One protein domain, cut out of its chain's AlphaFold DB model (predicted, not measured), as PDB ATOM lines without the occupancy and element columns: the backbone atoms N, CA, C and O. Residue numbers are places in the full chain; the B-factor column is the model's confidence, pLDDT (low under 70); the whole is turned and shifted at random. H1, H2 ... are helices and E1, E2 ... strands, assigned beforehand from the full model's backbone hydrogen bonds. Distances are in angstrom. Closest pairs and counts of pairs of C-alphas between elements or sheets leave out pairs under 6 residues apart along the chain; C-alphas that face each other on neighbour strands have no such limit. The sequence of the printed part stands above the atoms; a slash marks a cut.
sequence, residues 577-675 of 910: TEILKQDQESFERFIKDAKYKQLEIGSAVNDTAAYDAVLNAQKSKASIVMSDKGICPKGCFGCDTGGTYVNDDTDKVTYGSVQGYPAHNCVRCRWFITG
ATOM      1  N   THR A 577     229.083 208.576 157.465       63.06
ATOM      2  CA  THR A 577     229.664 208.116 158.736       63.06
ATOM      3  C   THR A 577     229.648 209.210 159.805       63.06
ATOM      4  O   THR A 577     229.294 208.947 160.953       63.06
ATOM      5  N   GLU A 578     230.010 210.441 159.440       69.50
ATOM      6  CA  GLU A 578     230.034 211.575 160.366       69.50
ATOM      7  C   GLU A 578     228.623 211.962 160.830       69.50
ATOM      8  O   GLU A 578     228.421 212.234 162.009       69.50
ATOM      9  N   ILE A 579     227.633 211.913 159.936       67.69
ATOM     10  CA  ILE A 579     226.221 212.157 160.252       67.69
ATOM     11  C   ILE A 579     225.708 211.120 161.256       67.69
ATOM     12  O   ILE A 579     225.155 211.495 162.288       67.69
ATOM     13  N   LEU A 580     225.942 209.826 161.008       65.00
ATOM     14  CA  LEU A 580     225.523 208.758 161.926       65.00
ATOM     15  C   LEU A 580     226.154 208.917 163.315       65.00
ATOM     16  O   LEU A 580     225.481 208.740 164.333       65.00
ATOM     17  N   LYS A 581     227.436 209.287 163.367       70.12
ATOM     18  CA  LYS A 581     228.139 209.541 164.625       70.12
ATOM     19  C   LYS A 581     227.575 210.764 165.352       70.12
ATOM     20  O   LYS A 581     227.339 210.700 166.557       70.12
ATOM     21  N   GLN A 582     227.314 211.855 164.635       76.12
ATOM     22  CA  GLN A 582     226.709 213.061 165.207       76.12
ATOM     23  C   GLN A 582     225.294 212.808 165.733       76.12
ATOM     24  O   GLN A 582     224.933 213.362 166.772       76.12
ATOM     25  N   ASP A 583     224.512 211.949 165.079       71.94
ATOM     26  CA  ASP A 583     223.186 211.544 165.551       71.94
ATOM     27  C   ASP A 583     223.270 210.738 166.857       71.94
ATOM     28  O   ASP A 583     222.520 211.011 167.799       71.94
ATOM     29  N   GLN A 584     224.214 209.796 166.964       75.69
ATOM     30  CA  GLN A 584     224.465 209.044 168.202       75.69
ATOM     31  C   GLN A 584     224.941 209.955 169.343       75.69
ATOM     32  O   GLN A 584     224.400 209.889 170.449       75.69
ATOM     33  N   GLU A 585     225.883 210.865 169.078       79.38
ATOM     34  CA  GLU A 585     226.354 211.856 170.057       79.38
ATOM     35  C   GLU A 585     225.235 212.818 170.489       79.38
ATOM     36  O   GLU A 585     225.133 213.194 171.660       79.38
ATOM     37  N   SER A 586     224.369 213.219 169.557       79.44
ATOM     38  CA  SER A 586     223.206 214.064 169.848       79.44
ATOM     39  C   SER A 586     222.189 213.327 170.716       79.44
ATOM     40  O   SER A 586     221.651 213.914 171.656       79.44
ATOM     41  N   PHE A 587     221.973 212.033 170.468       80.06
ATOM     42  CA  PHE A 587     221.140 211.191 171.321       80.06
ATOM     43  C   PHE A 587     221.751 211.010 172.718       80.06
ATOM     44  O   PHE A 587     221.036 211.081 173.714       80.06
ATOM     45  N   GLU A 588     223.070 210.849 172.834       81.06
ATOM     46  CA  GLU A 588     223.747 210.796 174.134       81.06
ATOM     47  C   GLU A 588     223.554 212.101 174.927       81.06
ATOM     48  O   GLU A 588     223.227 212.064 176.117       81.06
ATOM     49  N   ARG A 589     223.699 213.265 174.274       81.19
ATOM     50  CA  ARG A 589     223.400 214.574 174.888       81.19
ATOM     51  C   ARG A 589     221.939 214.659 175.319       81.19
ATOM     52  O   ARG A 589     221.668 215.054 176.448       81.19
ATOM     53  N   PHE A 590     221.013 214.212 174.471       83.44
ATOM     54  CA  PHE A 590     219.599 214.120 174.827       83.44
ATOM     55  C   PHE A 590     219.392 213.285 176.097       83.44
ATOM     56  O   PHE A 590     218.751 213.767 177.022       83.44
ATOM     57  N   ILE A 591     219.976 212.088 176.208       83.00
ATOM     58  CA  ILE A 591     219.851 211.238 177.405       83.00
ATOM     59  C   ILE A 591     220.426 211.912 178.660       83.00
ATOM     60  O   ILE A 591     219.875 211.747 179.751       83.00
ATOM     61  N   LYS A 592     221.503 212.696 178.534       80.12
ATOM     62  CA  LYS A 592     222.090 213.439 179.663       80.12
ATOM     63  C   LYS A 592     221.171 214.544 180.195       80.12
ATOM     64  O   LYS A 592     221.180 214.776 181.401       80.12
ATOM     65  N   ASP A 593     220.353 215.151 179.337       81.75
ATOM     66  CA  ASP A 593     219.484 216.283 179.697       81.75
ATOM     67  C   ASP A 593     217.992 215.913 179.835       81.75
ATOM     68  O   ASP A 593     217.189 216.689 180.367       81.75
ATOM     69  N   ALA A 594     217.592 214.735 179.352       79.62
ATOM     70  CA  ALA A 594     216.196 214.337 179.239       79.62
ATOM     71  C   ALA A 594     215.529 214.083 180.596       79.62
ATOM     72  O   ALA A 594     216.070 213.434 181.496       79.62
ATOM     73  N   LYS A 595     214.280 214.544 180.707       84.31
ATOM     74  CA  LYS A 595     213.364 214.245 181.817       84.31
ATOM     75  C   LYS A 595     212.597 212.948 181.552       84.31
ATOM     76  O   LYS A 595     212.448 212.537 180.407       84.31
ATOM     77  N   TYR A 596     211.996 212.365 182.594       85.06
ATOM     78  CA  TYR A 596     211.270 211.085 182.516       85.06
ATOM     79  C   TYR A 596     210.304 210.981 181.317       85.06
ATOM     80  O   TYR A 596     210.432 210.076 180.503       85.06
ATOM     81  N   LYS A 597     209.392 211.952 181.145       80.56
ATOM     82  CA  LYS A 597     208.431 211.955 180.021       80.56
ATOM     83  C   LYS A 597     209.100 212.033 178.643       80.56
ATOM     84  O   LYS A 597     208.562 211.521 177.674       80.56
ATOM     85  N   GLN A 598     210.253 212.696 178.544       80.06
ATOM     86  CA  GLN A 598     211.000 212.781 177.288       80.06
ATOM     87  C   GLN A 598     211.680 211.447 176.977       80.06
ATOM     88  O   GLN A 598     211.669 211.027 175.826       80.06
ATOM     89  N   LEU A 599     212.202 210.750 177.992       82.88
ATOM     90  CA  LEU A 599     212.742 209.397 177.841       82.88
ATOM     91  C   LEU A 599     211.655 208.402 177.411       82.88
ATOM     92  O   LEU A 599     211.887 207.609 176.505       82.88
ATOM     93  N   GLU A 600     210.460 208.480 177.998       82.00
ATOM     94  CA  GLU A 600     209.327 207.608 177.657       82.00
ATOM     95  C   GLU A 600     208.897 207.729 176.184       82.00
ATOM     96  O   GLU A 600     208.594 206.727 175.543       82.00
ATOM     97  N   ILE A 601     208.916 208.946 175.633       80.75
ATOM     98  CA  ILE A 601     208.513 209.214 174.244       80.75
ATOM     99  C   ILE A 601     209.676 208.992 173.262       80.75
ATOM    100  O   ILE A 601     209.468 208.531 172.143       80.75
ATOM    101  N   GLY A 602     210.901 209.343 173.663       78.62
ATOM    102  CA  GLY A 602     212.054 209.456 172.767       78.62
ATOM    103  C   GLY A 602     213.034 208.284 172.791       78.62
ATOM    104  O   GLY A 602     214.022 208.328 172.061       78.62
ATOM    105  N   SER A 603     212.819 207.254 173.617       86.81
ATOM    106  CA  SER A 603     213.773 206.144 173.760       86.81
ATOM    107  C   SER A 603     213.114 204.768 173.859       86.81
ATOM    108  O   SER A 603     211.997 204.607 174.348       86.81
ATOM    109  N   ALA A 604     213.831 203.750 173.386       90.38
ATOM    110  CA  ALA A 604     213.438 202.352 173.443       90.38
ATOM    111  C   ALA A 604     214.176 201.643 174.589       90.38
ATOM    112  O   ALA A 604     215.402 201.678 174.675       90.38
ATOM    113  N   VAL A 605     213.422 200.974 175.460       92.12
ATOM    114  CA  VAL A 605     213.940 200.241 176.630       92.12
ATOM    115  C   VAL A 605     213.268 198.875 176.755       92.12
ATOM    116  O   VAL A 605     212.168 198.670 176.231       92.12
ATOM    117  N   ASN A 606     213.890 197.943 177.474       88.25
ATOM    118  CA  ASN A 606     213.260 196.667 177.838       88.25
ATOM    119  C   ASN A 606     212.341 196.788 179.058       88.25
ATOM    120  O   ASN A 606     211.294 196.147 179.100       88.25
ATOM    121  N   ASP A 607     212.728 197.626 180.017       88.56
ATOM    122  CA  ASP A 607     212.057 197.849 181.298       88.56
ATOM    123  C   ASP A 607     212.091 199.355 181.602       88.56
ATOM    124  O   ASP A 607     213.076 200.038 181.312       88.56
ATOM    125  N   THR A 608     211.020 199.884 182.192       87.62
ATOM    126  CA  THR A 608     210.919 201.292 182.598       87.62
ATOM    127  C   THR A 608     211.966 201.683 183.643       87.62
ATOM    128  O   THR A 608     212.328 202.852 183.738       87.62
ATOM    129  N   ALA A 609     212.529 200.719 184.379       87.50
ATOM    130  CA  ALA A 609     213.632 200.942 185.313       87.50
ATOM    131  C   ALA A 609     214.905 201.507 184.649       87.50
ATOM    132  O   ALA A 609     215.744 202.103 185.329       87.50
ATOM    133  N   ALA A 610     215.051 201.376 183.324       89.00
ATOM    134  CA  ALA A 610     216.099 202.058 182.566       89.00
ATOM    135  C   ALA A 610     216.000 203.589 182.688       89.00
ATOM    136  O   ALA A 610     217.027 204.260 182.802       89.00
ATOM    137  N   TYR A 611     214.786 204.152 182.738       90.25
ATOM    138  CA  TYR A 611     214.581 205.594 182.902       90.25
ATOM    139  C   TYR A 611     215.086 206.072 184.262       90.25
ATOM    140  O   TYR A 611     215.820 207.056 184.348       90.25
ATOM    141  N   ASP A 612     214.774 205.329 185.323       87.94
ATOM    142  CA  ASP A 612     215.278 205.627 186.662       87.94
ATOM    143  C   ASP A 612     216.797 205.480 186.736       87.94
ATOM    144  O   ASP A 612     217.463 206.262 187.415       87.94
ATOM    145  N   ALA A 613     217.380 204.511 186.024       87.88
ATOM    146  CA  ALA A 613     218.830 204.375 185.934       87.88
ATOM    147  C   ALA A 613     219.482 205.599 185.272       87.88
ATOM    148  O   ALA A 613     220.479 206.091 185.800       87.88
ATOM    149  N   VAL A 614     218.898 206.133 184.194       87.31
ATOM    150  CA  VAL A 614     219.348 207.378 183.548       87.31
ATOM    151  C   VAL A 614     219.243 208.561 184.512       87.31
ATOM    152  O   VAL A 614     220.233 209.249 184.750       87.31
ATOM    153  N   LEU A 615     218.078 208.771 185.132       87.25
ATOM    154  CA  LEU A 615     217.861 209.884 186.065       87.25
ATOM    155  C   LEU A 615     218.788 209.805 187.287       87.25
ATOM    156  O   LEU A 615     219.266 210.823 187.790       87.25
ATOM    157  N   ASN A 616     219.066 208.598 187.777       86.38
ATOM    158  CA  ASN A 616     220.016 208.393 188.865       86.38
ATOM    159  C   ASN A 616     221.453 208.676 188.420       86.38
ATOM    160  O   ASN A 616     222.201 209.295 189.179       86.38
ATOM    161  N   ALA A 617     221.840 208.289 187.203       84.94
ATOM    162  CA  ALA A 617     223.149 208.616 186.643       84.94
ATOM    163  C   ALA A 617     223.334 210.137 186.498       84.94
ATOM    164  O   ALA A 617     224.352 210.665 186.940       84.94
ATOM    165  N   GLN A 618     222.311 210.856 186.018       83.88
ATOM    166  CA  GLN A 618     222.298 212.325 185.943       83.88
ATOM    167  C   GLN A 618     222.501 212.975 187.324       83.88
ATOM    168  O   GLN A 618     223.347 213.855 187.486       83.88
ATOM    169  N   LYS A 619     221.759 212.520 188.348       83.88
ATOM    170  CA  LYS A 619     221.851 213.052 189.723       83.88
ATOM    171  C   LYS A 619     223.197 212.764 190.385       83.88
ATOM    172  O   LYS A 619     223.743 213.623 191.072       83.88
ATOM    173  N   SER A 620     223.704 211.546 190.209       80.12
ATOM    174  CA  SER A 620     224.953 211.081 190.827       80.12
ATOM    175  C   SER A 620     226.207 211.459 190.037       80.12
ATOM    176  O   SER A 620     227.312 211.248 190.532       80.12
ATOM    177  N   LYS A 621     226.048 212.026 188.831       77.44
ATOM    178  CA  LYS A 621     227.122 212.238 187.848       77.44
ATOM    179  C   LYS A 621     227.890 210.947 187.526       77.44
ATOM    180  O   LYS A 621     229.089 210.990 187.254       77.44
ATOM    181  N   ALA A 622     227.214 209.798 187.595       76.06
ATOM    182  CA  ALA A 622     227.805 208.517 187.231       76.06
ATOM    183  C   ALA A 622     228.081 208.456 185.720       76.06
ATOM    184  O   ALA A 622     227.396 209.102 184.925       76.06
ATOM    185  N   SER A 623     229.088 207.670 185.329       77.50
ATOM    186  CA  SER A 623     229.446 207.497 183.921       77.50
ATOM    187  C   SER A 623     228.355 206.730 183.169       77.50
ATOM    188  O   SER A 623     227.914 205.668 183.612       77.50
ATOM    189  N   ILE A 624     227.951 207.265 182.020       85.81
ATOM    190  CA  ILE A 624     227.068 206.620 181.050       85.81
ATOM    191  C   ILE A 624     227.957 206.174 179.888       85.81
ATOM    192  O   ILE A 624     228.748 206.973 179.391       85.81
ATOM    193  N   VAL A 625     227.855 204.909 179.478       87.56
ATOM    194  CA  VAL A 625     228.690 204.343 178.403       87.56
ATOM    195  C   VAL A 625     227.837 204.103 177.165       87.56
ATOM    196  O   VAL A 625     226.791 203.459 177.255       87.56
ATOM    197  N   MET A 626     228.290 204.624 176.026       86.69
ATOM    198  CA  MET A 626     227.687 204.405 174.713       86.69
ATOM    199  C   MET A 626     228.337 203.198 174.028       86.69
ATOM    200  O   MET A 626     229.558 203.061 174.053       86.69
ATOM    201  N   SER A 627     227.510 202.351 173.424       87.50
ATOM    202  CA  SER A 627     227.885 201.217 172.578       87.50
ATOM    203  C   SER A 627     227.280 201.360 171.183       87.50
ATOM    204  O   SER A 627     226.405 202.197 170.958       87.50
ATOM    205  N   ASP A 628     227.656 200.474 170.260       86.06
ATOM    206  CA  ASP A 628     227.108 200.451 168.892       86.06
ATOM    207  C   ASP A 628     225.584 200.224 168.856       86.06
ATOM    208  O   ASP A 628     224.904 200.559 167.889       86.06
ATOM    209  N   LYS A 629     225.033 199.623 169.918       90.00
ATOM    210  CA  LYS A 629     223.638 199.157 169.996       90.00
ATOM    211  C   LYS A 629     222.754 200.104 170.813       90.00
ATOM    212  O   LYS A 629     221.526 200.008 170.749       90.00
ATOM    213  N   GLY A 630     223.352 200.955 171.644       91.00
ATOM    214  CA  GLY A 630     222.638 201.811 172.586       91.00
ATOM    215  C   GLY A 630     223.520 202.286 173.732       91.00
ATOM    216  O   GLY A 630     224.724 202.453 173.598       91.00
ATOM    217  N   ILE A 631     222.912 202.530 174.885       91.56
ATOM    218  CA  ILE A 631     223.550 203.179 176.025       91.56
ATOM    219  C   ILE A 631     223.338 202.345 177.293       91.56
ATOM    220  O   ILE A 631     222.240 201.866 177.591       91.56
ATOM    221  N   CYS A 632     224.405 202.203 178.080       92.06
ATOM    222  CA  CYS A 632     224.367 201.662 179.430       92.06
ATOM    223  C   CYS A 632     224.389 202.814 180.455       92.06
ATOM    224  O   CYS A 632     225.454 203.380 180.723       92.06
ATOM    225  N   PRO A 633     223.254 203.145 181.100       89.31
ATOM    226  CA  PRO A 633     223.193 204.216 182.099       89.31
ATOM    227  C   PRO A 633     223.901 203.858 183.414       89.31
ATOM    228  O   PRO A 633     224.127 204.722 184.252       89.31
ATOM    229  N   LYS A 634     224.249 202.582 183.612       88.19
ATOM    230  CA  LYS A 634     225.007 202.085 184.767       88.19
ATOM    231  C   LYS A 634     226.517 201.997 184.502       88.19
ATOM    232  O   LYS A 634     227.233 201.477 185.350       88.19
ATOM    233  N   GLY A 635     227.002 202.456 183.344       85.75
ATOM    234  CA  GLY A 635     228.432 202.485 183.024       85.75
ATOM    235  C   GLY A 635     229.095 201.105 182.986       85.75
ATOM    236  O   GLY A 635     230.170 200.933 183.547       85.75
ATOM    237  N   CYS A 636     228.432 200.121 182.369       86.00
ATOM    238  CA  CYS A 636     228.831 198.704 182.310       86.00
ATOM    239  C   CYS A 636     228.775 197.935 183.647       86.00
ATOM    240  O   CYS A 636     229.265 196.810 183.729       86.00
ATOM    241  N   PHE A 637     228.116 198.489 184.671       85.25
ATOM    242  CA  PHE A 637     227.785 197.789 185.918       85.25
ATOM    243  C   PHE A 637     226.305 197.378 185.977       85.25
ATOM    244  O   PHE A 637     225.480 197.825 185.179       85.25
ATOM    245  N   GLY A 638     225.943 196.530 186.945       86.00
ATOM    246  CA  GLY A 638     224.550 196.137 187.184       86.00
ATOM    247  C   GLY A 638     224.034 195.007 186.289       86.00
ATOM    248  O   GLY A 638     222.827 194.777 186.244       86.00
ATOM    249  N   CYS A 639     224.910 194.297 185.568       89.75
ATOM    250  CA  CYS A 639     224.538 193.099 184.803       89.75
ATOM    251  C   CYS A 639     224.116 191.932 185.711       89.75
ATOM    252  O   CYS A 639     223.324 191.094 185.301       89.75
ATOM    253  N   ASP A 640     224.597 191.898 186.947       88.06
ATOM    254  CA  ASP A 640     224.219 190.961 188.011       88.06
ATOM    255  C   ASP A 640     222.783 191.167 188.527       88.06
ATOM    256  O   ASP A 640     222.191 190.240 189.064       88.06
ATOM    257  N   THR A 641     222.209 192.355 188.312       88.06
ATOM    258  CA  THR A 641     220.832 192.728 188.706       88.06
ATOM    259  C   THR A 641     219.968 193.150 187.514       88.06
ATOM    260  O   THR A 641     218.881 193.714 187.670       88.06
ATOM    261  N   GLY A 642     220.482 192.950 186.298       86.62
ATOM    262  CA  GLY A 642     219.879 193.444 185.066       86.62
ATOM    263  C   GLY A 642     218.902 192.473 184.405       86.62
ATOM    264  O   GLY A 642     218.355 192.807 183.353       86.62
ATOM    265  N   GLY A 643     218.745 191.273 184.965       85.50
ATOM    266  CA  GLY A 643     217.954 190.181 184.410       85.50
ATOM    267  C   GLY A 643     216.466 190.264 184.729       85.50
ATOM    268  O   GLY A 643     215.926 191.310 185.093       85.50
ATOM    269  N   THR A 644     215.784 189.134 184.557       81.25
ATOM    270  CA  THR A 644     214.350 189.011 184.824       81.25
ATOM    271  C   THR A 644     214.058 188.956 186.322       81.25
ATOM    272  O   THR A 644     214.925 188.645 187.141       81.25
ATOM    273  N   TYR A 645     212.811 189.264 186.668       80.31
ATOM    274  CA  TYR A 645     212.291 189.120 188.021       80.31
ATOM    275  C   TYR A 645     212.455 187.680 188.522       80.31
ATOM    276  O   TYR A 645     212.119 186.733 187.807       80.31
ATOM    277  N   VAL A 646     212.960 187.538 189.746       76.00
ATOM    278  CA  VAL A 646     213.020 186.275 190.481       76.00
ATOM    279  C   VAL A 646     212.010 186.399 191.611       76.00
ATOM    280  O   VAL A 646     212.088 187.319 192.422       76.00
ATOM    281  N   ASN A 647     211.015 185.514 191.623       63.16
ATOM    282  CA  ASN A 647     210.069 185.488 192.726       63.16
ATOM    283  C   ASN A 647     210.752 184.823 193.919       63.16
ATOM    284  O   ASN A 647     211.014 183.623 193.891       63.16
ATOM    285  N   ASP A 648     211.083 185.629 194.918       59.44
ATOM    286  CA  ASP A 648     211.520 185.159 196.222       59.44
ATOM    287  C   ASP A 648     210.284 185.132 197.129       59.44
ATOM    288  O   ASP A 648     209.559 186.126 197.196       59.44
ATOM    289  N   ASP A 649     210.078 184.053 197.891       63.75
ATOM    290  CA  ASP A 649     208.969 183.879 198.857       63.75
ATOM    291  C   ASP A 649     209.007 184.893 200.039       63.75
ATOM    292  O   ASP A 649     208.409 184.684 201.093       63.75
ATOM    293  N   THR A 650     209.748 185.998 199.900       62.41
ATOM    294  CA  THR A 650     210.091 186.971 200.946       62.41
ATOM    295  C   THR A 650     209.470 188.363 200.751       62.41
ATOM    296  O   THR A 650     209.939 189.322 201.367       62.41
ATOM    297  N   ASP A 651     208.434 188.510 199.912       61.50
ATOM    298  CA  ASP A 651     207.769 189.793 199.572       61.50
ATOM    299  C   ASP A 651     208.711 190.876 198.985       61.50
ATOM    300  O   ASP A 651     208.309 192.020 198.749       61.50
ATOM    301  N   LYS A 652     209.982 190.545 198.711       62.66
ATOM    302  CA  LYS A 652     210.966 191.447 198.100       62.66
ATOM    303  C   LYS A 652     211.092 191.166 196.613       62.66
ATOM    304  O   LYS A 652     211.351 190.043 196.198       62.66
ATOM    305  N   VAL A 653     210.985 192.224 195.810       65.50
ATOM    306  CA  VAL A 653     211.223 192.139 194.369       65.50
ATOM    307  C   VAL A 653     212.727 192.039 194.110       65.50
ATOM    308  O   VAL A 653     213.429 193.051 194.132       65.50
ATOM    309  N   THR A 654     213.230 190.824 193.885       75.94
ATOM    310  CA  THR A 654     214.623 190.565 193.503       75.94
ATOM    311  C   THR A 654     214.718 190.311 191.996       75.94
ATOM    312  O   THR A 654     213.801 189.796 191.355       75.94
ATOM    313  N   TYR A 655     215.815 190.759 191.385       84.12
ATOM    314  CA  TYR A 655     216.098 190.558 189.963       84.12
ATOM    315  C   TYR A 655     217.376 189.744 189.840       84.12
ATOM    316  O   TYR A 655     218.342 190.004 190.558       84.12
ATOM    317  N   GLY A 656     217.367 188.770 188.934       85.94
ATOM    318  CA  GLY A 656     218.535 187.945 188.659       85.94
ATOM    319  C   GLY A 656     219.576 188.663 187.800       85.94
ATOM    320  O   GLY A 656     219.389 189.801 187.350       85.94
ATOM    321  N   SER A 657     220.659 187.949 187.509       88.81
ATOM    322  CA  SER A 657     221.638 188.378 186.518       88.81
ATOM    323  C   SER A 657     221.054 188.328 185.109       88.81
ATOM    324  O   SER A 657     220.140 187.560 184.800       88.81
ATOM    325  N   VAL A 658     221.572 189.182 184.228       88.62
ATOM    326  CA  VAL A 658     221.263 189.118 182.798       88.62
ATOM    327  C   VAL A 658     221.686 187.744 182.274       88.62
ATOM    328  O   VAL A 658     222.793 187.280 182.542       88.62
ATOM    329  N   GLN A 659     220.814 187.099 181.501       82.44
ATOM    330  CA  GLN A 659     221.108 185.795 180.908       82.44
ATOM    331  C   GLN A 659     222.347 185.878 179.999       82.44
ATOM    332  O   GLN A 659     222.407 186.717 179.094       82.44
ATOM    333  N   GLY A 660     223.333 185.018 180.271       74.88
ATOM    334  CA  GLY A 660     224.666 185.051 179.656       74.88
ATOM    335  C   GLY A 660     225.769 185.644 180.545       74.88
ATOM    336  O   GLY A 660     226.938 185.570 180.175       74.88
ATOM    337  N   TYR A 661     225.440 186.184 181.727       79.75
ATOM    338  CA  TYR A 661     226.431 186.669 182.696       79.75
ATOM    339  C   TYR A 661     227.473 185.578 183.043       79.75
ATOM    340  O   TYR A 661     227.077 184.442 183.314       79.75
ATOM    341  N   PRO A 662     228.789 185.889 183.067       76.06
ATOM    342  CA  PRO A 662     229.404 187.223 183.093       76.06
ATOM    343  C   PRO A 662     229.568 187.929 181.738       76.06
ATOM    344  O   PRO A 662     229.995 189.081 181.724       76.06
ATOM    345  N   ALA A 663     229.227 187.303 180.608       78.56
ATOM    346  CA  ALA A 663     229.251 187.988 179.317       78.56
ATOM    347  C   ALA A 663     228.139 189.056 179.239       78.56
ATOM    348  O   ALA A 663     227.020 188.860 179.720       78.56
ATOM    349  N   HIS A 664     228.442 190.211 178.640       81.31
ATOM    350  CA  HIS A 664     227.494 191.323 178.543       81.31
ATOM    351  C   HIS A 664     226.435 191.064 177.461       81.31
ATOM    352  O   HIS A 664     226.759 190.935 176.285       81.31
ATOM    353  N   ASN A 665     225.156 191.066 177.846       88.25
ATOM    354  CA  ASN A 665     224.021 190.922 176.927       88.25
ATOM    355  C   ASN A 665     223.060 192.116 177.056       88.25
ATOM    356  O   ASN A 665     221.979 192.040 177.646       88.25
ATOM    357  N   CYS A 666     223.499 193.269 176.544       90.94
ATOM    358  CA  CYS A 666     222.811 194.548 176.728       90.94
ATOM    359  C   CYS A 666     221.377 194.543 176.185       90.94
ATOM    360  O   CYS A 666     220.487 195.087 176.832       90.94
ATOM    361  N   VAL A 667     221.114 193.857 175.068       91.88
ATOM    362  CA  VAL A 667     219.771 193.789 174.464       91.88
ATOM    363  C   VAL A 667     218.741 193.074 175.336       91.88
ATOM    364  O   VAL A 667     217.549 193.259 175.119       91.88
ATOM    365  N   ARG A 668     219.168 192.308 176.348       90.12
ATOM    366  CA  ARG A 668     218.292 191.678 177.352       90.12
ATOM    367  C   ARG A 668     218.353 192.335 178.722       90.12
ATOM    368  O   ARG A 668     217.596 191.965 179.615       90.12
ATOM    369  N   CYS A 669     219.246 193.301 178.897       92.12
ATOM    370  CA  CYS A 669     219.407 194.001 180.153       92.12
ATOM    371  C   CYS A 669     218.246 194.977 180.365       92.12
ATOM    372  O   CYS A 669     217.907 195.772 179.484       92.12
ATOM    373  N   ARG A 670     217.659 194.953 181.561       91.25
ATOM    374  CA  ARG A 670     216.588 195.873 181.962       91.25
ATOM    375  C   ARG A 670     217.050 197.327 182.070       91.25
ATOM    376  O   ARG A 670     216.244 198.236 181.952       91.25
ATOM    377  N   TRP A 671     218.348 197.543 182.300       92.00
ATOM    378  CA  TRP A 671     218.940 198.876 182.412       92.00
ATOM    379  C   TRP A 671     219.237 199.512 181.051       92.00
ATOM    380  O   TRP A 671     219.555 200.693 181.002       92.00
ATOM    381  N   PHE A 672     219.198 198.740 179.965       94.19
ATOM    382  CA  PHE A 672     219.631 199.192 178.648       94.19
ATOM    383  C   PHE A 672     218.625 200.151 178.006       94.19
ATOM    384  O   PHE A 672     217.416 199.905 178.022       94.19
ATOM    385  N   ILE A 673     219.149 201.227 177.416       93.44
ATOM    386  CA  ILE A 673     218.375 202.245 176.709       93.44
ATOM    387  C   ILE A 673     218.956 202.470 175.318       93.44
ATOM    388  O   ILE A 673     220.166 202.549 175.143       93.44
ATOM    389  N   THR A 674     218.096 202.558 174.315       93.38
ATOM    390  CA  THR A 674     218.482 202.775 172.919       93.38
ATOM    391  C   THR A 674     217.472 203.695 172.229       93.38
ATOM    392  O   THR A 674     216.534 204.190 172.857       93.38
ATOM    393  N   GLY A 675     217.667 203.980 170.950       88.94
ATOM    394  CA  GLY A 675     216.809 204.875 170.182       88.94
ATOM    395  C   GLY A 675     217.066 204.779 168.680       88.94
ATOM    396  O   GLY A 675     217.926 204.003 168.255       88.94
TER     397      GLY A 675
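What this domain is: This is residues 577 to 675 of the 910 residues of an uncharacterized protein of Clostridium sp. AF32-7AC (UniProt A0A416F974). A small antiparallel hairpin, E1 and E2, has helix H1 beside it, while H3 crosses the far end of H1 and touches H2 as well; loops join this helical part to a small tip, E3 and E4 with the turn between them, at the other end of the long axis. Residues 577 to 583 of H1 stick out, and the unnamed stretch 656 to 675 leads from the tip back to the helical part. The printed part has 99 residues with three named helices and four named strands, in the order H1 H2 H3 E1 E2 E3 E4; the class is mixed, helices and strands, with 48 residues in named elements, under half. The whole is compact, with a radius of gyration of the C-alphas of 14.1 A, yet elongated in outline, spanning 50 by 28 by 23 A.

How they stand to each other: E1, residues 625 to 627, and E2, residues 630 to 632, are antiparallel neighbours and a hairpin, at 150 degrees between their directions; N 627 and O 630 are 2.8 A apart and N 632 and O 625 are 2.8 A apart, both within hydrogen-bond range. H1, residues 577 to 593, has its closest C-alphas to E1 at Glu 588 and Met 626, 7.5 A apart. H3, residues 609 to 620, touches H1 with residues 614 to 618 alone, closest at the C-alphas of Gln 618 and Lys 592, 6.4 A, and about perpendicular at 77 degrees. H2, residues 596 to 602, touches H3 at a steep tilt of 58 degrees, opposite ways; their closest C-alphas, Tyr 596 and Tyr 611, are 6.4 A apart. H1 and H2 are close but not clearly touching. In the three helices every O i to N i+4 pair is within hydrogen-bond range. E3, residues 645 to 647, and E4, residues 653 to 655, meet only at a point, where C-alphas 645 and 655 face each other at 4.5 A. H3 is apart from both E3 and E4. Residues 604 to 605 pair with 673 to 674, antiparallel.

Where its parts are: E1 begins at C-alpha 625, (228.690, 204.343, 178.403). H1 begins at C-alpha 577, (229.664, 208.116, 158.736), and is 24.7 A long; H3 is 16.2 A long and H2 9.9 A. E4 ends at C-alpha 655, (216.098, 190.558, 189.963).

The domain as a whole: The C-alphas farthest apart, those of Glu 578 and Asp 649, are 51.9 A apart. The printed part has no cut. The link from E2 to E3, 12 residues, is long. The mean pLDDT of the printed part is 82.4, and residues 577 to 580 and 647 to 653 are under 70.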